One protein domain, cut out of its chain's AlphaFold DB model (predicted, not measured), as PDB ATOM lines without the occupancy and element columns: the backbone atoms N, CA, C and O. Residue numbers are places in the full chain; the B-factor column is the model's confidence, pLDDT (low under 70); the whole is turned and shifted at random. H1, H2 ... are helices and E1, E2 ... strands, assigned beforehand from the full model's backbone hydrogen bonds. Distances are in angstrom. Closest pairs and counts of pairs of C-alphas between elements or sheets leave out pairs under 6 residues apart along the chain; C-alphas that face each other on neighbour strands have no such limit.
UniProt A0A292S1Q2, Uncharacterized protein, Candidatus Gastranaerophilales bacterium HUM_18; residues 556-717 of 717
ATOM      1  N   SER A 556      28.536  -5.273  32.456       79.12
ATOM      2  CA  SER A 556      28.283  -3.962  33.063       79.12
ATOM      3  C   SER A 556      26.997  -3.298  32.559       79.12
ATOM      4  O   SER A 556      26.457  -2.431  33.242       79.12
ATOM      5  N   GLY A 557      26.501  -3.679  31.376       81.31
ATOM      6  CA  GLY A 557      25.373  -3.014  30.722       81.31
ATOM      7  C   GLY A 557      25.675  -1.588  30.246       81.31
ATOM      8  O   GLY A 557      24.742  -0.805  30.054       81.31
ATOM      9  N   ASP A 558      26.954  -1.230  30.079       85.00
ATOM     10  CA  ASP A 558      27.359   0.105  29.634       85.00
ATOM     11  C   ASP A 558      26.823   0.413  28.225       85.00
ATOM     12  O   ASP A 558      27.001  -0.355  27.275       85.00
ATOM     13  N   LYS A 559      26.141   1.557  28.091       86.44
ATOM     14  CA  LYS A 559      25.470   1.942  26.844       86.44
ATOM     15  C   LYS A 559      26.443   2.342  25.738       86.44
ATOM     16  O   LYS A 559      26.138   2.072  24.581       86.44
ATOM     17  N   ASN A 560      27.574   2.958  26.074       84.75
ATOM     18  CA  ASN A 560      28.559   3.406  25.092       84.75
ATOM     19  C   ASN A 560      29.361   2.214  24.568       84.75
ATOM     20  O   ASN A 560      29.533   2.082  23.362       84.75
ATOM     21  N   LEU A 561      29.742   1.275  25.445       84.44
ATOM     22  CA  LEU A 561      30.335   0.006  25.009       84.44
ATOM     23  C   LEU A 561      29.373  -0.786  24.122       84.44
ATOM     24  O   LEU A 561      29.786  -1.335  23.100       84.44
ATOM     25  N   ARG A 562      28.083  -0.821  24.486       87.94
ATOM     26  CA  ARG A 562      27.050  -1.449  23.656       87.94
ATOM     27  C   ARG A 562      26.998  -0.797  22.279       87.94
ATOM     28  O   ARG A 562      27.066  -1.514  21.289       87.94
ATOM     29  N   ASP A 563      26.925   0.530  22.213       87.94
ATOM     30  CA  ASP A 563      26.893   1.273  20.948       87.94
ATOM     31  C   ASP A 563      28.161   1.067  20.099       87.94
ATOM     32  O   ASP A 563      28.092   0.885  18.885       87.94
ATOM     33  N   MET A 564      29.331   1.006  20.734       87.38
ATOM     34  CA  MET A 564      30.595   0.727  20.057       87.38
ATOM     35  C   MET A 564      30.621  -0.679  19.445       87.38
ATOM     36  O   MET A 564      31.054  -0.827  18.301       87.38
ATOM     37  N   ILE A 565      30.139  -1.687  20.183       88.88
ATOM     38  CA  ILE A 565      30.134  -3.094  19.762       88.88
ATOM     39  C   ILE A 565      29.127  -3.345  18.637       88.88
ATOM     40  O   ILE A 565      29.500  -3.962  17.646       88.88
ATOM     41  N   ILE A 566      27.881  -2.852  18.728       90.44
ATOM     42  CA  ILE A 566      26.857  -3.108  17.686       90.44
ATOM     43  C   ILE A 566      27.277  -2.600  16.293       90.44
ATOM     44  O   ILE A 566      26.809  -3.115  15.276       90.44
ATOM     45  N   HIS A 567      28.176  -1.612  16.250       89.25
ATOM     46  CA  HIS A 567      28.673  -0.983  15.029       89.25
ATOM     47  C   HIS A 567      30.045  -1.508  14.566       89.25
ATOM     48  O   HIS A 567      30.683  -0.890  13.705       89.25
ATOM     49  N   LEU A 568      30.515  -2.631  15.119       91.19
ATOM     50  CA  LEU A 568      31.673  -3.345  14.588       91.19
ATOM     51  C   LEU A 568      31.337  -4.073  13.272       91.19
ATOM     52  O   LEU A 568      30.173  -4.414  13.027       91.19
ATOM     53  N   PRO A 569      32.343  -4.344  12.420       90.81
ATOM     54  CA  PRO A 569      32.180  -5.226  11.270       90.81
ATOM     55  C   PRO A 569      31.618  -6.601  11.662       90.81
ATOM     56  O   PRO A 569      31.902  -7.127  12.737       90.81
ATOM     57  N   GLY A 570      30.806  -7.191  10.783       90.69
ATOM     58  CA  GLY A 570      30.079  -8.432  11.081       90.69
ATOM     59  C   GLY A 570      30.979  -9.647  11.314       90.69
ATOM     60  O   GLY A 570      30.667 -10.481  12.159       90.69
ATOM     61  N   ASP A 571      32.104  -9.725  10.611       87.12
ATOM     62  CA  ASP A 571      33.141 -10.733  10.825       87.12
ATOM     63  C   ASP A 571      33.788 -10.590  12.210       87.12
ATOM     64  O   ASP A 571      33.919 -11.576  12.929       87.12
ATOM     65  N   GLU A 572      34.099  -9.366  12.635       86.81
ATOM     66  CA  GLU A 572      34.646  -9.103  13.971       86.81
ATOM     67  C   GLU A 572      33.628  -9.384  15.081       86.81
ATOM     68  O   GLU A 572      33.987  -9.905  16.134       86.81
ATOM     69  N   LEU A 573      32.339  -9.119  14.840       88.81
ATOM     70  CA  LEU A 573      31.259  -9.485  15.759       88.81
ATOM     71  C   LEU A 573      31.179 -11.000  15.987       88.81
ATOM     72  O   LEU A 573      31.018 -11.441  17.126       88.81
ATOM     73  N   VAL A 574      31.303 -11.802  14.926       84.50
ATOM     74  CA  VAL A 574      31.325 -13.269  15.052       84.50
ATOM     75  C   VAL A 574      32.500 -13.691  15.935       84.50
ATOM     76  O   VAL A 574      32.290 -14.392  16.924       84.50
ATOM     77  N   LYS A 575      33.705 -13.179  15.659       79.81
ATOM     78  CA  LYS A 575      34.925 -13.560  16.385       79.81
ATOM     79  C   LYS A 575      34.930 -13.081  17.847       79.81
ATOM     80  O   LYS A 575      35.299 -13.841  18.744       79.81
ATOM     81  N   ILE A 576      34.503 -11.846  18.141       76.62
ATOM     82  CA  ILE A 576      34.548 -11.299  19.515       76.62
ATOM     83  C   ILE A 576      33.619 -12.062  20.468       76.62
ATOM     84  O   ILE A 576      33.923 -12.206  21.654       76.62
ATOM     85  N   SER A 577      32.516 -12.604  19.939       69.69
ATOM     86  CA  SER A 577      31.526 -13.362  20.708       69.69
ATOM     87  C   SER A 577      32.036 -14.702  21.244       69.69
ATOM     88  O   SER A 577      31.502 -15.216  22.227       69.69
ATOM     89  N   GLU A 578      33.083 -15.250  20.628       66.44
ATOM     90  CA  GLU A 578      33.633 -16.565  20.959       66.44
ATOM     91  C   GLU A 578      34.673 -16.508  22.090       66.44
ATOM     92  O   GLU A 578      34.882 -17.507  22.781       66.44
ATOM     93  N   TYR A 579      35.310 -15.351  22.316       57.59
ATOM     94  CA  TYR A 579      36.582 -15.304  23.047       57.59
ATOM     95  C   TYR A 579      36.713 -14.221  24.119       57.59
ATOM     96  O   TYR A 579      37.767 -14.151  24.754       57.59
ATOM     97  N   SER A 580      35.727 -13.342  24.349       61.97
ATOM     98  CA  SER A 580      35.931 -12.241  25.305       61.97
ATOM     99  C   SER A 580      34.677 -11.754  26.028       61.97
ATOM    100  O   SER A 580      33.575 -11.766  25.494       61.97
ATOM    101  N   THR A 581      34.872 -11.275  27.260       61.16
ATOM    102  CA  THR A 581      33.936 -10.346  27.924       61.16
ATOM    103  C   THR A 581      34.546  -8.946  27.906       61.16
ATOM    104  O   THR A 581      35.752  -8.790  28.093       61.16
ATOM    105  N   VAL A 582      33.730  -7.927  27.662       63.12
ATOM    106  CA  VAL A 582      34.125  -6.518  27.598       63.12
ATOM    107  C   VAL A 582      33.492  -5.795  28.779       63.12
ATOM    108  O   VAL A 582      32.279  -5.834  28.970       63.12
ATOM    109  N   GLN A 583      34.308  -5.142  29.601       60.41
ATOM    110  CA  GLN A 583      33.822  -4.442  30.788       60.41
ATOM    111  C   GLN A 583      34.527  -3.100  30.973       60.41
ATOM    112  O   GLN A 583      35.712  -2.950  30.677       60.41
ATOM    113  N   THR A 584      33.798  -2.122  31.502       54.66
ATOM    114  CA  THR A 584      34.400  -0.904  32.047       54.66
ATOM    115  C   THR A 584      34.986  -1.200  33.421       54.66
ATOM    116  O   THR A 584      34.478  -2.044  34.166       54.66
ATOM    117  N   ILE A 585      36.061  -0.502  33.767       54.66
ATOM    118  CA  ILE A 585      36.592  -0.500  35.124       54.66
ATOM    119  C   ILE A 585      36.444   0.895  35.712       54.66
ATOM    120  O   ILE A 585      37.104   1.842  35.292       54.66
ATOM    121  N   GLU A 586      35.629   0.994  36.758       44.38
ATOM    122  CA  GLU A 586      35.669   2.117  37.686       44.38
ATOM    123  C   GLU A 586      36.727   1.814  38.758       44.38
ATOM    124  O   GLU A 586      36.472   1.051  39.692       44.38
ATOM    125  N   ARG A 587      37.938   2.375  38.637       40.97
ATOM    126  CA  ARG A 587      38.862   2.460  39.783       40.97
ATOM    127  C   ARG A 587      38.672   3.792  40.504       40.97
ATOM    128  O   ARG A 587      38.374   4.812  39.886       40.97
ATOM    129  N   ASN A 588      38.808   3.753  41.830       34.94
ATOM    130  CA  ASN A 588      38.634   4.898  42.723       34.94
ATOM    131  C   ASN A 588      39.530   6.082  42.324       34.94
ATOM    132  O   ASN A 588      40.664   5.898  41.890       34.94
ATOM    133  N   LEU A 589      39.038   7.305  42.563       35.69
ATOM    134  CA  LEU A 589      39.660   8.564  42.133       35.69
ATOM    135  C   LEU A 589      41.094   8.832  42.656       35.69
ATOM    136  O   LEU A 589      41.712   9.811  42.252       35.69
ATOM    137  N   ALA A 590      41.634   7.988  43.538       37.06
ATOM    138  CA  ALA A 590      42.998   8.110  44.055       37.06
ATOM    139  C   ALA A 590      44.075   7.537  43.106       37.06
ATOM    140  O   ALA A 590      45.218   7.975  43.174       37.06
ATOM    141  N   ASP A 591      43.706   6.646  42.177       39.50
ATOM    142  CA  ASP A 591      44.620   6.061  41.176       39.50
ATOM    143  C   ASP A 591      44.677   6.876  39.861       39.50
ATOM    144  O   ASP A 591      45.296   6.461  38.881       39.50
ATOM    145  N   ILE A 592      44.030   8.049  39.812       39.00
ATOM    146  CA  ILE A 592      43.779   8.834  38.582       39.00
ATOM    147  C   ILE A 592      45.040   9.384  37.908       39.00
ATOM    148  O   ILE A 592      44.986   9.766  36.740       39.00
ATOM    149  N   ASN A 593      46.200   9.333  38.558       36.94
ATOM    150  CA  ASN A 593      47.445   9.642  37.856       36.94
ATOM    151  C   ASN A 593      47.829   8.562  36.817       36.94
ATOM    152  O   ASN A 593      48.668   8.838  35.967       36.94
ATOM    153  N   ASN A 594      47.160   7.398  36.804       37.75
ATOM    154  CA  ASN A 594      47.291   6.351  35.781       37.75
ATOM    155  C   ASN A 594      46.030   6.235  34.898       37.75
ATOM    156  O   ASN A 594      45.470   5.153  34.718       37.75
ATOM    157  N   ALA A 595      45.564   7.350  34.322       37.03
ATOM    158  CA  ALA A 595      44.381   7.439  33.447       37.03
ATOM    159  C   ALA A 595      44.480   6.695  32.084       37.03
ATOM    160  O   ALA A 595      43.787   7.052  31.130       37.03
ATOM    161  N   GLN A 596      45.331   5.671  31.965       45.59
ATOM    162  CA  GLN A 596      45.593   4.922  30.727       45.59
ATOM    163  C   GLN A 596      45.655   3.399  30.937       45.59
ATOM    164  O   GLN A 596      46.296   2.695  30.164       45.59
ATOM    165  N   LEU A 597      45.021   2.858  31.978       46.22
ATOM    166  CA  LEU A 597      44.980   1.404  32.155       46.22
ATOM    167  C   LEU A 597      43.905   0.790  31.251       46.22
ATOM    168  O   LEU A 597      42.711   0.837  31.554       46.22
ATOM    169  N   ILE A 598      44.367   0.225  30.138       52.56
ATOM    170  CA  ILE A 598      43.643  -0.724  29.299       52.56
ATOM    171  C   ILE A 598      44.457  -2.012  29.345       52.56
ATOM    172  O   ILE A 598      45.650  -2.002  29.045       52.56
ATOM    173  N   GLU A 599      43.844  -3.108  29.778       53.66
ATOM    174  CA  GLU A 599      44.536  -4.390  29.841       53.66
ATOM    175  C   GLU A 599      43.652  -5.500  29.290       53.66
ATOM    176  O   GLU A 599      42.521  -5.721  29.740       53.66
ATOM    177  N   PHE A 600      44.213  -6.246  28.340       49.28
ATOM    178  CA  PHE A 600      43.713  -7.557  27.984       49.28
ATOM    179  C   PHE A 600      44.219  -8.616  28.976       49.28
ATOM    180  O   PHE A 600      45.301  -9.186  28.812       49.28
ATOM    181  N   PHE A 601      43.422  -8.912  30.004       47.19
ATOM    182  CA  PHE A 601      43.765  -9.880  31.052       47.19
ATOM    183  C   PHE A 601      42.699 -10.981  31.150       47.19
ATOM    184  O   PHE A 601      41.504 -10.691  31.136       47.19
ATOM    185  N   ASP A 602      43.113 -12.252  31.230       52.09
ATOM    186  CA  ASP A 602      42.217 -13.415  31.396       52.09
ATOM    187  C   ASP A 602      41.012 -13.474  30.432       52.09
ATOM    188  O   ASP A 602      39.883 -13.757  30.835       52.09
ATOM    189  N   ALA A 603      41.240 -13.204  29.142       57.50
ATOM    190  CA  ALA A 603      40.185 -13.177  28.123       57.50
ATOM    191  C   ALA A 603      39.110 -12.092  28.355       57.50
ATOM    192  O   ALA A 603      37.946 -12.237  27.968       57.50
ATOM    193  N   LYS A 604      39.492 -10.985  29.002       67.44
ATOM    194  CA  LYS A 604      38.638  -9.816  29.218       67.44
ATOM    195  C   LYS A 604      39.297  -8.564  28.675       67.44
ATOM    196  O   LYS A 604      40.481  -8.348  28.917       67.44
ATOM    197  N   ILE A 605      38.509  -7.728  28.007       72.69
ATOM    198  CA  ILE A 605      38.923  -6.379  27.618       72.69
ATOM    199  C   ILE A 605      38.392  -5.409  28.671       72.69
ATOM    200  O   ILE A 605      37.186  -5.373  28.940       72.69
ATOM    201  N   GLN A 606      39.296  -4.651  29.285       70.44
ATOM    202  CA  GLN A 606      38.987  -3.722  30.365       70.44
ATOM    203  C   GLN A 606      39.232  -2.281  29.916       70.44
ATOM    204  O   GLN A 606      40.348  -1.949  29.534       70.44
ATOM    205  N   PHE A 607      38.204  -1.430  29.982       65.88
ATOM    206  CA  PHE A 607      38.287  -0.027  29.558       65.88
ATOM    207  C   PHE A 607      38.283   0.949  30.726       65.88
ATOM    208  O   PHE A 607      37.411   0.883  31.596       65.88
ATOM    209  N   GLY A 608      39.180   1.933  30.660       64.31
ATOM    210  CA  GLY A 608      39.007   3.193  31.373       64.31
ATOM    211  C   GLY A 608      37.827   3.995  30.807       64.31
ATOM    212  O   GLY A 608      37.569   3.994  29.602       64.31
ATOM    213  N   ASN A 609      37.113   4.716  31.675       65.62
ATOM    214  CA  ASN A 609      35.913   5.484  31.303       65.62
ATOM    215  C   ASN A 609      36.162   6.561  30.224       65.62
ATOM    216  O   ASN A 609      35.239   6.958  29.523       65.62
ATOM    217  N   ASN A 610      37.398   7.034  30.076       66.81
ATOM    218  CA  ASN A 610      37.817   8.011  29.068       66.81
ATOM    219  C   ASN A 610      37.964   7.435  27.648       66.81
ATOM    220  O   ASN A 610      38.134   8.208  26.713       66.81
ATOM    221  N   LEU A 611      37.897   6.111  27.484       71.69
ATOM    222  CA  LEU A 611      38.203   5.407  26.232       71.69
ATOM    223  C   LEU A 611      36.998   4.649  25.660       71.69
ATOM    224  O   LEU A 611      37.094   4.010  24.616       71.69
ATOM    225  N   ILE A 612      35.838   4.743  26.316       70.88
ATOM    226  CA  ILE A 612      34.608   4.007  25.972       70.88
ATOM    227  C   ILE A 612      33.980   4.422  24.630       70.88
ATOM    228  O   ILE A 612      33.004   3.812  24.204       70.88
ATOM    229  N   ASN A 613      34.544   5.442  23.975       76.31
ATOM    230  CA  ASN A 613      34.134   5.930  22.657       76.31
ATOM    231  C   ASN A 613      35.188   5.664  21.564       76.31
ATOM    232  O   ASN A 613      34.980   6.078  20.425       76.31
ATOM    233  N   ASN A 614      36.314   5.013  21.888       85.12
ATOM    234  CA  ASN A 614      37.404   4.761  20.946       85.12
ATOM    235  C   ASN A 614      37.330   3.341  20.384       85.12
ATOM    236  O   ASN A 614      37.841   2.383  20.970       85.12
ATOM    237  N   ARG A 615      36.708   3.198  19.211       88.50
ATOM    238  CA  ARG A 615      36.507   1.893  18.570       88.50
ATOM    239  C   ARG A 615      37.824   1.278  18.121       88.50
ATOM    240  O   ARG A 615      37.968   0.058  18.189       88.50
ATOM    241  N   SER A 616      38.794   2.097  17.700       90.25
ATOM    242  CA  SER A 616      40.116   1.579  17.331       90.25
ATOM    243  C   SER A 616      40.849   0.975  18.526       90.25
ATOM    244  O   SER A 616      41.531  -0.029  18.358       90.25
ATOM    245  N   VAL A 617      40.650   1.513  19.734       87.81
ATOM    246  CA  VAL A 617      41.223   0.958  20.971       87.81
ATOM    247  C   VAL A 617      40.597  -0.397  21.299       87.81
ATOM    248  O   VAL A 617      41.322  -1.341  21.585       87.81
ATOM    249  N   LEU A 618      39.271  -0.550  21.172       86.69
ATOM    250  CA  LEU A 618      38.624  -1.861  21.343       86.69
ATOM    251  C   LEU A 618      39.177  -2.920  20.405       86.69
ATOM    252  O   LEU A 618      39.478  -4.031  20.836       86.69
ATOM    253  N   LEU A 619      39.302  -2.573  19.130       88.69
ATOM    254  CA  LEU A 619      39.822  -3.496  18.137       88.69
ATOM    255  C   LEU A 619      41.313  -3.790  18.361       88.69
ATOM    256  O   LEU A 619      41.736  -4.918  18.127       88.69
ATOM    257  N   HIS A 620      42.092  -2.822  18.852       89.31
ATOM    258  CA  HIS A 620      43.495  -3.020  19.218       89.31
ATOM    259  C   HIS A 620      43.623  -4.051  20.345       89.31
ATOM    260  O   HIS A 620      44.264  -5.084  20.168       89.31
ATOM    261  N   GLU A 621      42.929  -3.841  21.465       83.50
ATOM    262  CA  GLU A 621      42.979  -4.769  22.601       83.50
ATOM    263  C   GLU A 621      42.459  -6.155  22.246       83.50
ATOM    264  O   GLU A 621      43.007  -7.171  22.675       83.50
ATOM    265  N   TYR A 622      41.407  -6.213  21.427       81.38
ATOM    266  CA  TYR A 622      40.931  -7.479  20.898       81.38
ATOM    267  C   TYR A 622      41.997  -8.159  20.031       81.38
ATOM    268  O   TYR A 622      42.150  -9.377  20.090       81.38
ATOM    269  N   GLY A 623      42.803  -7.386  19.304       84.38
ATOM    270  CA  GLY A 623      43.914  -7.883  18.506       84.38
ATOM    271  C   GLY A 623      44.993  -8.620  19.309       84.38
ATOM    272  O   GLY A 623      45.617  -9.548  18.787       84.38
ATOM    273  N   HIS A 624      45.145  -8.332  20.607       81.62
ATOM    274  CA  HIS A 624      46.005  -9.130  21.486       81.62
ATOM    275  C   HIS A 624      45.531 -10.585  21.650       81.62
ATOM    276  O   HIS A 624      46.340 -11.452  21.984       81.62
ATOM    277  N   ASN A 625      44.261 -10.914  21.372       77.50
ATOM    278  CA  ASN A 625      43.826 -12.314  21.288       77.50
ATOM    279  C   ASN A 625      44.478 -13.059  20.131       77.50
ATOM    280  O   ASN A 625      44.905 -14.200  20.309       77.50
ATOM    281  N   TYR A 626      44.576 -12.426  18.962       75.69
ATOM    282  CA  TYR A 626      45.268 -13.017  17.818       75.69
ATOM    283  C   TYR A 626      46.757 -13.138  18.096       75.69
ATOM    284  O   TYR A 626      47.357 -14.164  17.785       75.69
ATOM    285  N   ALA A 627      47.329 -12.147  18.786       73.44
ATOM    286  CA  ALA A 627      48.703 -12.230  19.253       73.44
ATOM    287  C   ALA A 627      48.920 -13.436  20.182       73.44
ATOM    288  O   ALA A 627      49.934 -14.095  20.056       73.44
ATOM    289  N   LYS A 628      47.965 -13.847  21.033       71.50
ATOM    290  CA  LYS A 628      48.104 -15.091  21.832       71.50
ATOM    291  C   LYS A 628      48.159 -16.370  20.990       71.50
ATOM    292  O   LYS A 628      48.686 -17.379  21.453       71.50
ATOM    293  N   GLN A 629      47.645 -16.337  19.762       66.94
ATOM    294  CA  GLN A 629      47.746 -17.428  18.784       66.94
ATOM    295  C   GLN A 629      49.045 -17.336  17.953       66.94
ATOM    296  O   GLN A 629      49.178 -17.995  16.918       66.94
ATOM    297  N   TRP A 630      50.011 -16.542  18.441       67.62
ATOM    298  CA  TRP A 630      51.276 -16.151  17.815       67.62
ATOM    299  C   TRP A 630      51.990 -17.239  17.032       67.62
ATOM    300  O   TRP A 630      52.526 -16.971  15.959       67.62
ATOM    301  N   SER A 631      52.030 -18.456  17.581       64.69
ATOM    302  CA  SER A 631      52.882 -19.537  17.084       64.69
ATOM    303  C   SER A 631      52.661 -19.836  15.605       64.69
ATOM    304  O   SER A 631      53.594 -20.258  14.935       64.69
ATOM    305  N   ASN A 632      51.454 -19.585  15.091       63.34
ATOM    306  CA  ASN A 632      51.104 -19.861  13.701       63.34
ATOM    307  C   ASN A 632      51.375 -18.674  12.755       63.34
ATOM    308  O   ASN A 632      51.529 -18.887  11.557       63.34
ATOM    309  N   ILE A 633      51.434 -17.440  13.273       68.75
ATOM    310  CA  ILE A 633      51.608 -16.196  12.494       68.75
ATOM    311  C   ILE A 633      53.090 -15.773  12.456       68.75
ATOM    312  O   ILE A 633      53.564 -15.179  11.488       68.75
ATOM    313  N   ALA A 634      53.852 -16.105  13.498       73.62
ATOM    314  CA  ALA A 634      55.215 -15.622  13.695       73.62
ATOM    315  C   ALA A 634      56.196 -16.036  12.588       73.62
ATOM    316  O   ALA A 634      57.033 -15.228  12.184       73.62
ATOM    317  N   GLU A 635      56.090 -17.267  12.074       78.88
ATOM    318  CA  GLU A 635      57.070 -17.813  11.126       78.88
ATOM    319  C   GLU A 635      57.136 -17.026   9.806       78.88
ATOM    320  O   GLU A 635      58.226 -16.853   9.254       78.88
ATOM    321  N   SER A 636      56.003 -16.518   9.306       81.56
ATOM    322  CA  SER A 636      55.959 -15.720   8.072       81.56
ATOM    323  C   SER A 636      56.203 -14.229   8.317       81.56
ATOM    324  O   SER A 636      56.841 -13.571   7.491       81.56
ATOM    325  N   VAL A 637      55.738 -13.693   9.448       89.25
ATOM    326  CA  VAL A 637      55.750 -12.247   9.722       89.25
ATOM    327  C   VAL A 637      57.086 -11.768  10.294       89.25
ATOM    328  O   VAL A 637      57.589 -10.718   9.891       89.25
ATOM    329  N   GLU A 638      57.700 -12.519  11.212       88.94
ATOM    330  CA  GLU A 638      58.894 -12.073  11.943       88.94
ATOM    331  C   GLU A 638      60.085 -11.711  11.027       88.94
ATOM    332  O   GLU A 638      60.713 -10.668  11.257       88.94
ATOM    333  N   PRO A 639      60.406 -12.478   9.962       90.81
ATOM    334  CA  PRO A 639      61.484 -12.108   9.044       90.81
ATOM    335  C   PRO A 639      61.213 -10.792   8.298       90.81
ATOM    336  O   PRO A 639      62.141 -10.010   8.071       90.81
ATOM    337  N   ILE A 640      59.953 -10.538   7.927       93.06
ATOM    338  CA  ILE A 640      59.530  -9.318   7.225       93.06
ATOM    339  C   ILE A 640      59.645  -8.119   8.169       93.06
ATOM    340  O   ILE A 640      60.298  -7.131   7.829       93.06
ATOM    341  N   TYR A 641      59.115  -8.255   9.384       92.31
ATOM    342  CA  TYR A 641      59.188  -7.232  10.422       92.31
ATOM    343  C   TYR A 641      60.625  -6.839  10.759       92.31
ATOM    344  O   TYR A 641      60.954  -5.654  10.751       92.31
ATOM    345  N   LYS A 642      61.524  -7.809  10.981       90.75
ATOM    346  CA  LYS A 642      62.937  -7.516  11.281       90.75
ATOM    347  C   LYS A 642      63.625  -6.754  10.147       90.75
ATOM    348  O   LYS A 642      64.376  -5.815  10.410       90.75
ATOM    349  N   LYS A 643      63.343  -7.125   8.895       92.38
ATOM    350  CA  LYS A 643      63.870  -6.447   7.703       92.38
ATOM    351  C   LYS A 643      63.353  -5.007   7.597       92.38
ATOM    352  O   LYS A 643      64.135  -4.100   7.317       92.38
ATOM    353  N   GLU A 644      62.057  -4.782   7.812       93.12
ATOM    354  CA  GLU A 644      61.476  -3.433   7.796       93.12
ATOM    355  C   GLU A 644      61.971  -2.583   8.973       93.12
ATOM    356  O   GLU A 644      62.315  -1.419   8.773       93.12
ATOM    357  N   LEU A 645      62.127  -3.172  10.162       89.69
ATOM    358  CA  LEU A 645      62.683  -2.508  11.340       89.69
ATOM    359  C   LEU A 645      64.128  -2.048  11.114       89.69
ATOM    360  O   LEU A 645      64.482  -0.916  11.450       89.69
ATOM    361  N   GLU A 646      64.969  -2.904  10.532       88.88
ATOM    362  CA  GLU A 646      66.342  -2.544  10.175       88.88
ATOM    363  C   GLU A 646      66.361  -1.406   9.140       88.88
ATOM    364  O   GLU A 646      67.081  -0.419   9.301       88.88
ATOM    365  N   ALA A 647      65.524  -1.495   8.101       89.44
ATOM    366  CA  ALA A 647      65.409  -0.455   7.082       89.44
ATOM    367  C   ALA A 647      64.907   0.883   7.653       89.44
ATOM    368  O   ALA A 647      65.395   1.942   7.247       89.44
ATOM    369  N   PHE A 648      63.966   0.836   8.598       88.56
ATOM    370  CA  PHE A 648      63.456   1.994   9.323       88.56
ATOM    371  C   PHE A 648      64.571   2.646  10.149       88.56
ATOM    372  O   PHE A 648      64.899   3.808   9.909       88.56
ATOM    373  N   ARG A 649      65.244   1.882  11.023       85.56
ATOM    374  CA  ARG A 649      66.359   2.362  11.866       85.56
ATOM    375  C   ARG A 649      67.508   2.988  11.064       85.56
ATOM    376  O   ARG A 649      68.141   3.921  11.546       85.56
ATOM    377  N   ASN A 650      67.753   2.503   9.846       84.31
ATOM    378  CA  ASN A 650      68.808   2.995   8.953       84.31
ATOM    379  C   ASN A 650      68.458   4.285   8.182       84.31
ATOM    380  O   ASN A 650      69.291   4.780   7.418       84.31
ATOM    381  N   ARG A 651      67.224   4.800   8.281       79.75
ATOM    382  CA  ARG A 651      66.799   6.014   7.555       79.75
ATOM    383  C   ARG A 651      66.059   7.044   8.395       79.75
ATOM    384  O   ARG A 651      65.839   8.151   7.894       79.75
ATOM    385  N   THR A 652      65.632   6.700   9.601       80.00
ATOM    386  CA  THR A 652      64.859   7.598  10.458       80.00
ATOM    387  C   THR A 652      65.656   8.038  11.665       80.00
ATOM    388  O   THR A 652      66.585   7.371  12.124       80.00
ATOM    389  N   SER A 653      65.315   9.221  12.161       79.44
ATOM    390  CA  SER A 653      66.003   9.757  13.325       79.44
ATOM    391  C   SER A 653      65.646   8.996  14.592       79.44
ATOM    392  O   SER A 653      64.557   8.438  14.719       79.44
ATOM    393  N   LYS A 654      66.540   9.032  15.583       82.38
ATOM    394  CA  LYS A 654      66.277   8.445  16.907       82.38
ATOM    395  C   LYS A 654      64.987   8.971  17.538       82.38
ATOM    396  O   LYS A 654      64.293   8.212  18.205       82.38
ATOM    397  N   THR A 655      64.667  10.246  17.321       82.12
ATOM    398  CA  THR A 655      63.428  10.865  17.807       82.12
ATOM    399  C   THR A 655      62.193  10.215  17.170       82.12
ATOM    400  O   THR A 655      61.226   9.940  17.870       82.12
ATOM    401  N   GLU A 656      62.237   9.869  15.879       84.44
ATOM    402  CA  GLU A 656      61.151   9.124  15.219       84.44
ATOM    403  C   GLU A 656      61.073   7.666  15.683       84.44
ATOM    404  O   GLU A 656      59.980   7.120  15.798       84.44
ATOM    405  N   VAL A 657      62.213   7.026  15.967       84.06
ATOM    406  CA  VAL A 657      62.226   5.651  16.495       84.06
ATOM    407  C   VAL A 657      61.591   5.587  17.884       84.06
ATOM    408  O   VAL A 657      60.853   4.647  18.154       84.06
ATOM    409  N   ARG A 658      61.799   6.599  18.736       79.94
ATOM    410  CA  ARG A 658      61.131   6.694  20.046       79.94
ATOM    411  C   ARG A 658      59.610   6.814  19.943       79.94
ATOM    412  O   ARG A 658      58.922   6.263  20.779       79.94
ATOM    413  N   GLN A 659      59.081   7.463  18.908       80.31
ATOM    414  CA  GLN A 659      57.626   7.527  18.671       80.31
ATOM    415  C   GLN A 659      57.012   6.184  18.248       80.31
ATOM    416  O   GLN A 659      55.794   6.038  18.190       80.31
ATOM    417  N   MET A 660      57.853   5.210  17.901       85.25
ATOM    418  CA  MET A 660      57.448   3.855  17.547       85.25
ATOM    419  C   MET A 660      57.960   2.828  18.561       85.25
ATOM    420  O   MET A 660      57.972   1.642  18.250       85.25
ATOM    421  N   ASP A 661      58.401   3.254  19.747       81.88
ATOM    422  CA  ASP A 661      58.998   2.369  20.751       81.88
ATOM    423  C   ASP A 661      58.067   1.222  21.166       81.88
ATOM    424  O   ASP A 661      58.533   0.099  21.313       81.88
ATOM    425  N   TYR A 662      56.758   1.465  21.224       80.62
ATOM    426  CA  TYR A 662      55.742   0.452  21.518       80.62
ATOM    427  C   TYR A 662      55.639  -0.645  20.446       80.62
ATOM    428  O   TYR A 662      55.184  -1.747  20.722       80.62
ATOM    429  N   LEU A 663      56.063  -0.351  19.213       84.62
ATOM    430  CA  LEU A 663      56.083  -1.294  18.089       84.62
ATOM    431  C   LEU A 663      57.453  -1.951  17.898       84.62
ATOM    432  O   LEU A 663      57.652  -2.670  16.922       84.62
ATOM    433  N   ILE A 664      58.416  -1.674  18.782       83.25
ATOM    434  CA  ILE A 664      59.805  -2.108  18.656       83.25
ATOM    435  C   ILE A 664      60.247  -2.750  19.967       83.25
ATOM    436  O   ILE A 664      60.195  -2.128  21.023       83.25
ATOM    437  N   ASP A 665      60.775  -3.973  19.902       72.88
ATOM    438  CA  ASP A 665      61.295  -4.641  21.097       72.88
ATOM    439  C   ASP A 665      62.382  -3.778  21.766       72.88
ATOM    440  O   ASP A 665      63.388  -3.410  21.142       72.88
ATOM    441  N   ASN A 666      62.180  -3.456  23.045       67.31
ATOM    442  CA  ASN A 666      63.118  -2.680  23.846       67.31
ATOM    443  C   ASN A 666      63.181  -3.194  25.294       67.31
ATOM    444  O   ASN A 666      62.310  -3.933  25.746       67.31
ATOM    445  N   LYS A 667      64.236  -2.810  26.027       58.97
ATOM    446  CA  LYS A 667      64.520  -3.318  27.385       58.97
ATOM    447  C   LYS A 667      63.460  -2.934  28.441       58.97
ATOM    448  O   LYS A 667      63.532  -3.447  29.554       58.97
ATOM    449  N   TYR A 668      62.522  -2.037  28.125       55.81
ATOM    450  CA  TYR A 668      61.553  -1.459  29.064       55.81
ATOM    451  C   TYR A 668      60.112  -1.948  28.849       55.81
ATOM    452  O   TYR A 668      59.253  -1.661  29.682       55.81
ATOM    453  N   HIS A 669      59.831  -2.692  27.775       58.31
ATOM    454  CA  HIS A 669      58.500  -3.244  27.516       58.31
ATOM    455  C   HIS A 669      58.429  -4.738  27.833       58.31
ATOM    456  O   HIS A 669      59.312  -5.516  27.481       58.31
ATOM    457  N   TYR A 670      57.347  -5.133  28.509       48.84
ATOM    458  CA  TYR A 670      57.062  -6.529  28.851       48.84
ATOM    459  C   TYR A 670      56.416  -7.317  27.696       48.84
ATOM    460  O   TYR A 670      56.442  -8.546  27.732       48.84
ATOM    461  N   LYS A 671      55.844  -6.633  26.692       61.09
ATOM    462  CA  LYS A 671      55.231  -7.220  25.485       61.09
ATOM    463  C   LYS A 671      56.160  -7.065  24.277       61.09
ATOM    464  O   LYS A 671      56.932  -6.106  24.225       61.09
ATOM    465  N   SER A 672      56.078  -7.980  23.307       74.94
ATOM    466  CA  SER A 672      56.858  -7.855  22.066       74.94
ATOM    467  C   SER A 672      56.255  -6.790  21.147       74.94
ATOM    468  O   SER A 672      55.042  -6.744  20.951       74.94
ATOM    469  N   GLY A 673      57.100  -5.979  20.507       82.56
ATOM    470  CA  GLY A 673      56.670  -4.955  19.552       82.56
ATOM    471  C   GLY A 673      55.891  -5.518  18.357       82.56
ATOM    472  O   GLY A 673      55.049  -4.830  17.782       82.56
ATOM    473  N   LEU A 674      56.098  -6.790  18.000       85.69
ATOM    474  CA  LEU A 674      55.331  -7.427  16.931       85.69
ATOM    475  C   LEU A 674      53.922  -7.854  17.409       85.69
ATOM    476  O   LEU A 674      52.995  -7.846  16.602       85.69
ATOM    477  N   GLU A 675      53.718  -8.186  18.694       86.06
ATOM    478  CA  GLU A 675      52.366  -8.422  19.253       86.06
ATOM    479  C   GLU A 675      51.520  -7.151  19.154       86.06
ATOM    480  O   GLU A 675      50.339  -7.192  18.802       86.06
ATOM    481  N   GLU A 676      52.164  -6.013  19.394       88.69
ATOM    482  CA  GLU A 676      51.592  -4.681  19.248       88.69
ATOM    483  C   GLU A 676      51.307  -4.315  17.788       88.69
ATOM    484  O   GLU A 676      50.280  -3.704  17.485       88.69
ATOM    485  N   CYS A 677      52.160  -4.755  16.856       91.62
ATOM    486  CA  CYS A 677      51.864  -4.662  15.429       91.62
ATOM    487  C   CYS A 677      50.609  -5.470  15.066       91.62
ATOM    488  O   CYS A 677      49.779  -4.966  14.316       91.62
ATOM    489  N   ILE A 678      50.428  -6.692  15.591       89.69
ATOM    490  CA  ILE A 678      49.212  -7.488  15.328       89.69
ATOM    491  C   ILE A 678      47.963  -6.765  15.826       89.69
ATOM    492  O   ILE A 678      46.975  -6.668  15.093       89.69
ATOM    493  N   ALA A 679      48.023  -6.226  17.040       89.25
ATOM    494  CA  ALA A 679      46.937  -5.454  17.623       89.25
ATOM    495  C   ALA A 679      46.573  -4.223  16.772       89.25
ATOM    496  O   ALA A 679      45.406  -4.028  16.417       89.25
ATOM    497  N   ASP A 680      47.573  -3.447  16.348       93.12
ATOM    498  CA  ASP A 680      47.365  -2.282  15.485       93.12
ATOM    499  C   ASP A 680      46.831  -2.653  14.101       93.12
ATOM    500  O   ASP A 680      45.953  -1.958  13.585       93.12
ATOM    501  N   VAL A 681      47.313  -3.738  13.483       94.00
ATOM    502  CA  VAL A 681      46.764  -4.201  12.198       94.00
ATOM    503  C   VAL A 681      45.300  -4.583  12.368       94.00
ATOM    504  O   VAL A 681      44.489  -4.120  11.565       94.00
ATOM    505  N   ASN A 682      44.940  -5.332  13.419       91.38
ATOM    506  CA  ASN A 682      43.545  -5.692  13.686       91.38
ATOM    507  C   ASN A 682      42.652  -4.452  13.802       91.38
ATOM    508  O   ASN A 682      41.589  -4.392  13.188       91.38
ATOM    509  N   ALA A 683      43.095  -3.429  14.533       93.25
ATOM    510  CA  ALA A 683      42.369  -2.168  14.612       93.25
ATOM    511  C   ALA A 683      42.233  -1.495  13.244       93.25
ATOM    512  O   ALA A 683      41.126  -1.184  12.806       93.25
ATOM    513  N   LEU A 684      43.356  -1.302  12.551       94.88
ATOM    514  CA  LEU A 684      43.435  -0.457  11.366       94.88
ATOM    515  C   LEU A 684      42.765  -1.062  10.133       94.88
ATOM    516  O   LEU A 684      42.281  -0.294   9.301       94.88
ATOM    517  N   VAL A 685      42.716  -2.391   9.987       92.19
ATOM    518  CA  VAL A 685      41.973  -3.025   8.879       92.19
ATOM    519  C   VAL A 685      40.463  -2.974   9.099       92.19
ATOM    520  O   VAL A 685      39.714  -2.992   8.126       92.19
ATOM    521  N   ASN A 686      40.015  -2.877  10.353       91.81
ATOM    522  CA  ASN A 686      38.604  -2.920  10.734       91.81
ATOM    523  C   ASN A 686      37.974  -1.529  10.894       91.81
ATOM    524  O   ASN A 686      36.787  -1.359  10.605       91.81
ATOM    525  N   TYR A 687      38.742  -0.524  11.327       93.06
ATOM    526  CA  TYR A 687      38.255   0.838  11.555       93.06
ATOM    527  C   TYR A 687      39.404   1.874  11.508       93.06
ATOM    528  O   TYR A 687      40.532   1.555  11.884       93.06
ATOM    529  N   PRO A 688      39.187   3.127  11.049       93.81
ATOM    530  CA  PRO A 688      40.198   4.178  11.184       93.81
ATOM    531  C   PRO A 688      40.546   4.431  12.652       93.81
ATOM    532  O   PRO A 688      39.682   4.370  13.520       93.81
ATOM    533  N   ASN A 689      41.797   4.807  12.924       94.31
ATOM    534  CA  ASN A 689      42.172   5.251  14.263       94.31
ATOM    535  C   ASN A 689      41.345   6.474  14.701       94.31
ATOM    536  O   ASN A 689      41.371   7.506  14.035       94.31
ATOM    537  N   ASP A 690      40.659   6.386  15.831       91.44
ATOM    538  CA  ASP A 690      39.942   7.516  16.430       91.44
ATOM    539  C   ASP A 690      40.615   7.998  17.725       91.44
ATOM    540  O   ASP A 690      40.166   8.961  18.340       91.44
ATOM    541  N   PHE A 691      41.739   7.385  18.114       89.25
ATOM    542  CA  PHE A 691      42.439   7.705  19.349       89.25
ATOM    543  C   PHE A 691      43.659   8.594  19.114       89.25
ATOM    544  O   PHE A 691      44.669   8.197  18.529       89.25
ATOM    545  N   THR A 692      43.580   9.839  19.583       87.12
ATOM    546  CA  THR A 692      44.592  10.846  19.240       87.12
ATOM    547  C   THR A 692      45.962  10.596  19.880       87.12
ATOM    548  O   THR A 692      46.960  11.056  19.335       87.12
ATOM    549  N   ALA A 693      46.049   9.875  21.002       83.25
ATOM    550  CA  ALA A 693      47.336   9.649  21.670       83.25
ATOM    551  C   ALA A 693      48.301   8.763  20.860       83.25
ATOM    552  O   ALA A 693      49.500   8.824  21.096       83.25
ATOM    553  N   ILE A 694      47.794   7.981  19.898       86.38
ATOM    554  CA  ILE A 694      48.596   7.068  19.064       86.38
ATOM    555  C   ILE A 694      48.592   7.449  17.575       86.38
ATOM    556  O   ILE A 694      49.007   6.661  16.725       86.38
ATOM    557  N   ALA A 695      48.088   8.638  17.225       90.19
ATOM    558  CA  ALA A 695      47.843   9.028  15.835       90.19
ATOM    559  C   ALA A 695      49.121   9.060  14.969       90.19
ATOM    560  O   ALA A 695      49.079   8.737  13.779       90.19
ATOM    561  N   ASP A 696      50.260   9.450  15.542       90.06
ATOM    562  CA  ASP A 696      51.559   9.445  14.869       90.06
ATOM    563  C   ASP A 696      52.143   8.030  14.768       90.06
ATOM    564  O   ASP A 696      52.571   7.650  13.675       90.06
ATOM    565  N   ARG A 697      52.061   7.220  15.836       90.00
ATOM    566  CA  ARG A 697      52.442   5.792  15.828       90.00
ATOM    567  C   ARG A 697      51.771   5.048  14.676       90.00
ATOM    568  O   ARG A 697      52.464   4.455  13.850       90.00
ATOM    569  N   VAL A 698      50.441   5.121  14.567       92.00
ATOM    570  CA  VAL A 698      49.697   4.373  13.535       92.00
ATOM    571  C   VAL A 698      50.016   4.864  12.122       92.00
ATOM    572  O   VAL A 698      50.130   4.062  11.196       92.00
ATOM    573  N   LEU A 699      50.209   6.176  11.933       94.31
ATOM    574  CA  LEU A 699      50.589   6.735  10.635       94.31
ATOM    575  C   LEU A 699      51.979   6.241  10.214       94.31
ATOM    576  O   LEU A 699      52.161   5.810   9.073       94.31
ATOM    577  N   ARG A 700      52.947   6.275  11.136       92.25
ATOM    578  CA  ARG A 700      54.314   5.812  10.883       92.25
ATOM    579  C   ARG A 700      54.374   4.301  10.683       92.25
ATOM    580  O   ARG A 700      55.152   3.861   9.841       92.25
ATOM    581  N   PHE A 701      53.542   3.526  11.375       94.81
ATOM    582  CA  PHE A 701      53.418   2.086  11.160       94.81
ATOM    583  C   PHE A 701      52.955   1.769   9.732       94.81
ATOM    584  O   PHE A 701      53.671   1.094   8.995       94.81
ATOM    585  N   GLN A 702      51.842   2.367   9.284       95.56
ATOM    586  CA  GLN A 702      51.327   2.186   7.917       95.56
ATOM    587  C   GLN A 702      52.307   2.647   6.821       95.56
ATOM    588  O   GLN A 702      52.245   2.157   5.691       95.56
ATOM    589  N   GLN A 703      53.187   3.606   7.132       95.25
ATOM    590  CA  GLN A 703      54.205   4.101   6.205       95.25
ATOM    591  C   GLN A 703      55.465   3.230   6.169       95.25
ATOM    592  O   GLN A 703      56.024   3.034   5.093       95.25
ATOM    593  N   ASN A 704      55.966   2.782   7.321       94.31
ATOM    594  CA  ASN A 704      57.309   2.204   7.431       94.31
ATOM    595  C   ASN A 704      57.322   0.675   7.519       94.31
ATOM    596  O   ASN A 704      58.354   0.091   7.200       94.31
ATOM    597  N   PHE A 705      56.196   0.052   7.879       95.56
ATOM    598  CA  PHE A 705      56.052  -1.402   7.997       95.56
ATOM    599  C   PHE A 705      54.925  -1.978   7.107       95.56
ATOM    600  O   PHE A 705      54.102  -2.764   7.585       95.56
ATOM    601  N   PRO A 706      54.792  -1.560   5.831       96.81
ATOM    602  CA  PRO A 706      53.671  -1.982   4.993       96.81
ATOM    603  C   PRO A 706      53.695  -3.468   4.603       96.81
ATOM    604  O   PRO A 706      52.623  -4.049   4.443       96.81
ATOM    605  N   GLU A 707      54.863  -4.105   4.445       96.12
ATOM    606  CA  GLU A 707      54.934  -5.549   4.156       96.12
ATOM    607  C   GLU A 707      54.502  -6.356   5.391       96.12
ATOM    608  O   GLU A 707      53.710  -7.289   5.263       96.12
ATOM    609  N   THR A 708      54.949  -5.950   6.586       95.06
ATOM    610  CA  THR A 708      54.517  -6.527   7.871       95.06
ATOM    611  C   THR A 708      53.012  -6.363   8.059       95.06
ATOM    612  O   THR A 708      52.322  -7.332   8.364       95.06
ATOM    613  N   PHE A 709      52.484  -5.155   7.820       95.50
ATOM    614  CA  PHE A 709      51.050  -4.875   7.883       95.50
ATOM    615  C   PHE A 709      50.262  -5.805   6.953       95.50
ATOM    616  O   PHE A 709      49.277  -6.408   7.374       95.50
ATOM    617  N   ALA A 710      50.698  -5.933   5.695       94.12
ATOM    618  CA  ALA A 710      50.039  -6.773   4.700       94.12
ATOM    619  C   ALA A 710      50.016  -8.253   5.104       94.12
ATOM    620  O   ALA A 710      48.992  -8.911   4.942       94.12
ATOM    621  N   GLU A 711      51.127  -8.778   5.622       92.19
ATOM    622  CA  GLU A 711      51.227 -10.194   5.977       92.19
ATOM    623  C   GLU A 711      50.429 -10.549   7.236       92.19
ATOM    624  O   GLU A 711      49.753 -11.580   7.271       92.19
ATOM    625  N   ILE A 712      50.425  -9.662   8.236       91.50
ATOM    626  CA  ILE A 712      49.549  -9.812   9.401       91.50
ATOM    627  C   ILE A 712      48.086  -9.757   8.958       91.50
ATOM    628  O   ILE A 712      47.309 -10.619   9.352       91.50
ATOM    629  N   ALA A 713      47.706  -8.783   8.124       90.44
ATOM    630  CA  ALA A 713      46.316  -8.603   7.708       90.44
ATOM    631  C   ALA A 713      45.745  -9.873   7.059       90.44
ATOM    632  O   ALA A 713      44.689 -10.326   7.483       90.44
ATOM    633  N   LYS A 714      46.488 -10.506   6.139       85.25
ATOM    634  CA  LYS A 714      46.103 -11.789   5.511       85.25
ATOM    635  C   LYS A 714      45.925 -12.946   6.491       85.25
ATOM    636  O   LYS A 714      45.288 -13.932   6.153       85.25
ATOM    637  N   SER A 715      46.575 -12.871   7.649       80.12
ATOM    638  CA  SER A 715      46.496 -13.900   8.687       80.12
ATOM    639  C   SER A 715      45.301 -13.681   9.626       80.12
ATOM    640  O   SER A 715      44.942 -14.590  10.369       80.12
ATOM    641  N   LEU A 716      44.705 -12.481   9.620       76.38
ATOM    642  CA  LEU A 716      43.565 -12.092  10.465       76.38
ATOM    643  C   LEU A 716      42.209 -12.170   9.742       76.38
ATOM    644  O   LEU A 716      41.163 -12.273  10.401       76.38
ATOM    645  N   THR A 717      42.223 -12.053   8.413       59.88
ATOM    646  CA  THR A 717      41.057 -12.040   7.509       59.88
ATOM    647  C   THR A 717      40.917 -13.348   6.759       59.88
ATOM    648  O   THR A 717      39.758 -13.802   6.611       59.88
TER     649      THR A 717
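What this domain is: This is residues 556 to 717 of the 717 residues of an uncharacterized protein of Candidatus Gastranaerophilales bacterium HUM_18 (UniProt A0A292S1Q2). Look first for a small three-stranded sheet at one end, with H4 over one face and H7 packed across H4 on the side away from the sheet. H9 joins H7 to H5 in a helical part at the other end, with H8 and H6 beside it, while residues 588 to 593 stick out beyond the sheet. The printed part has 162 residues, with named elements in the order H1 H2 E1 H3 E2 E3 H4 H5 H6 H7 H8 H9, and is mostly helix. The mixed sheet runs E1 E3 E2. The whole is compact, with a radius of gyration of the C-alphas of 16.0 A and spans of 48 by 37 by 25 A.

How they stand to each other: Start at the sheet: E1, residues 581 to 584, is parallel to E3, residues 604 to 607, with N 583 and O 605 3.0 A apart. E2, residues 599 to 601, forms a hairpin with E3, with N 604 and O 601 2.9 A apart. H4, residues 615 to 628, is on one face, making two layers, a helix over a sheet; its height over the sheet is 9.5 A, and the C-alphas of Phe 600 and Glu 621, the closest of E2 and H4, are 6.1 A apart. H1, residues 559 to 566, only grazes the sheet; H2, residues 570 to 579, is not on it. H7, residues 673 to 686, touches H4 at a steep tilt of 49 degrees, closest at C-alphas 623 and 679, 4.0 A. H9, residues 706 to 716, touches H7, closest at C-alphas 681 and 709, 6.1 A, and H5, residues 634 to 649, closest at C-alphas 641 and 708, 5.4 A, at a shallow tilt of 22 degrees. H8, residues 692 to 704, and H6, residues 654 to 658, are near each other. H3, residues 589 to 594, is apart from H4. O i to N i+4 pairs are within hydrogen-bond range throughout H1, H6 and H9, but 4 of 6 in H2, 8 of 10 in H4, 10 of 12 in H5, 9 of 10 in H7, 7 of 9 in H8 and 0 of 2 in H3, where 1 of 3 O i to N i+3 pairs is.

Where its parts are: Find C-alpha 581 at (33.936, -10.346, 27.924), where E1 begins its 10.3 A. H4 runs 20.8 A from C-alpha 615 at (36.507, 1.893, 18.570), H5 21.2 A, H7 20.2 A, H8 19.4 A, and H9 15.3 A to C-alpha 716 at (43.565, -12.092, 10.465).

The domain as a whole: The C-alphas of Gly 557 and Asn 650, the two farthest apart, are 49.0 A apart. The printed part has no cut, and the link from H6 to H7 is long, with 14 residues. Mean pLDDT of the printed part is 77.9, with 44 residues under 70, among them 577 to 604.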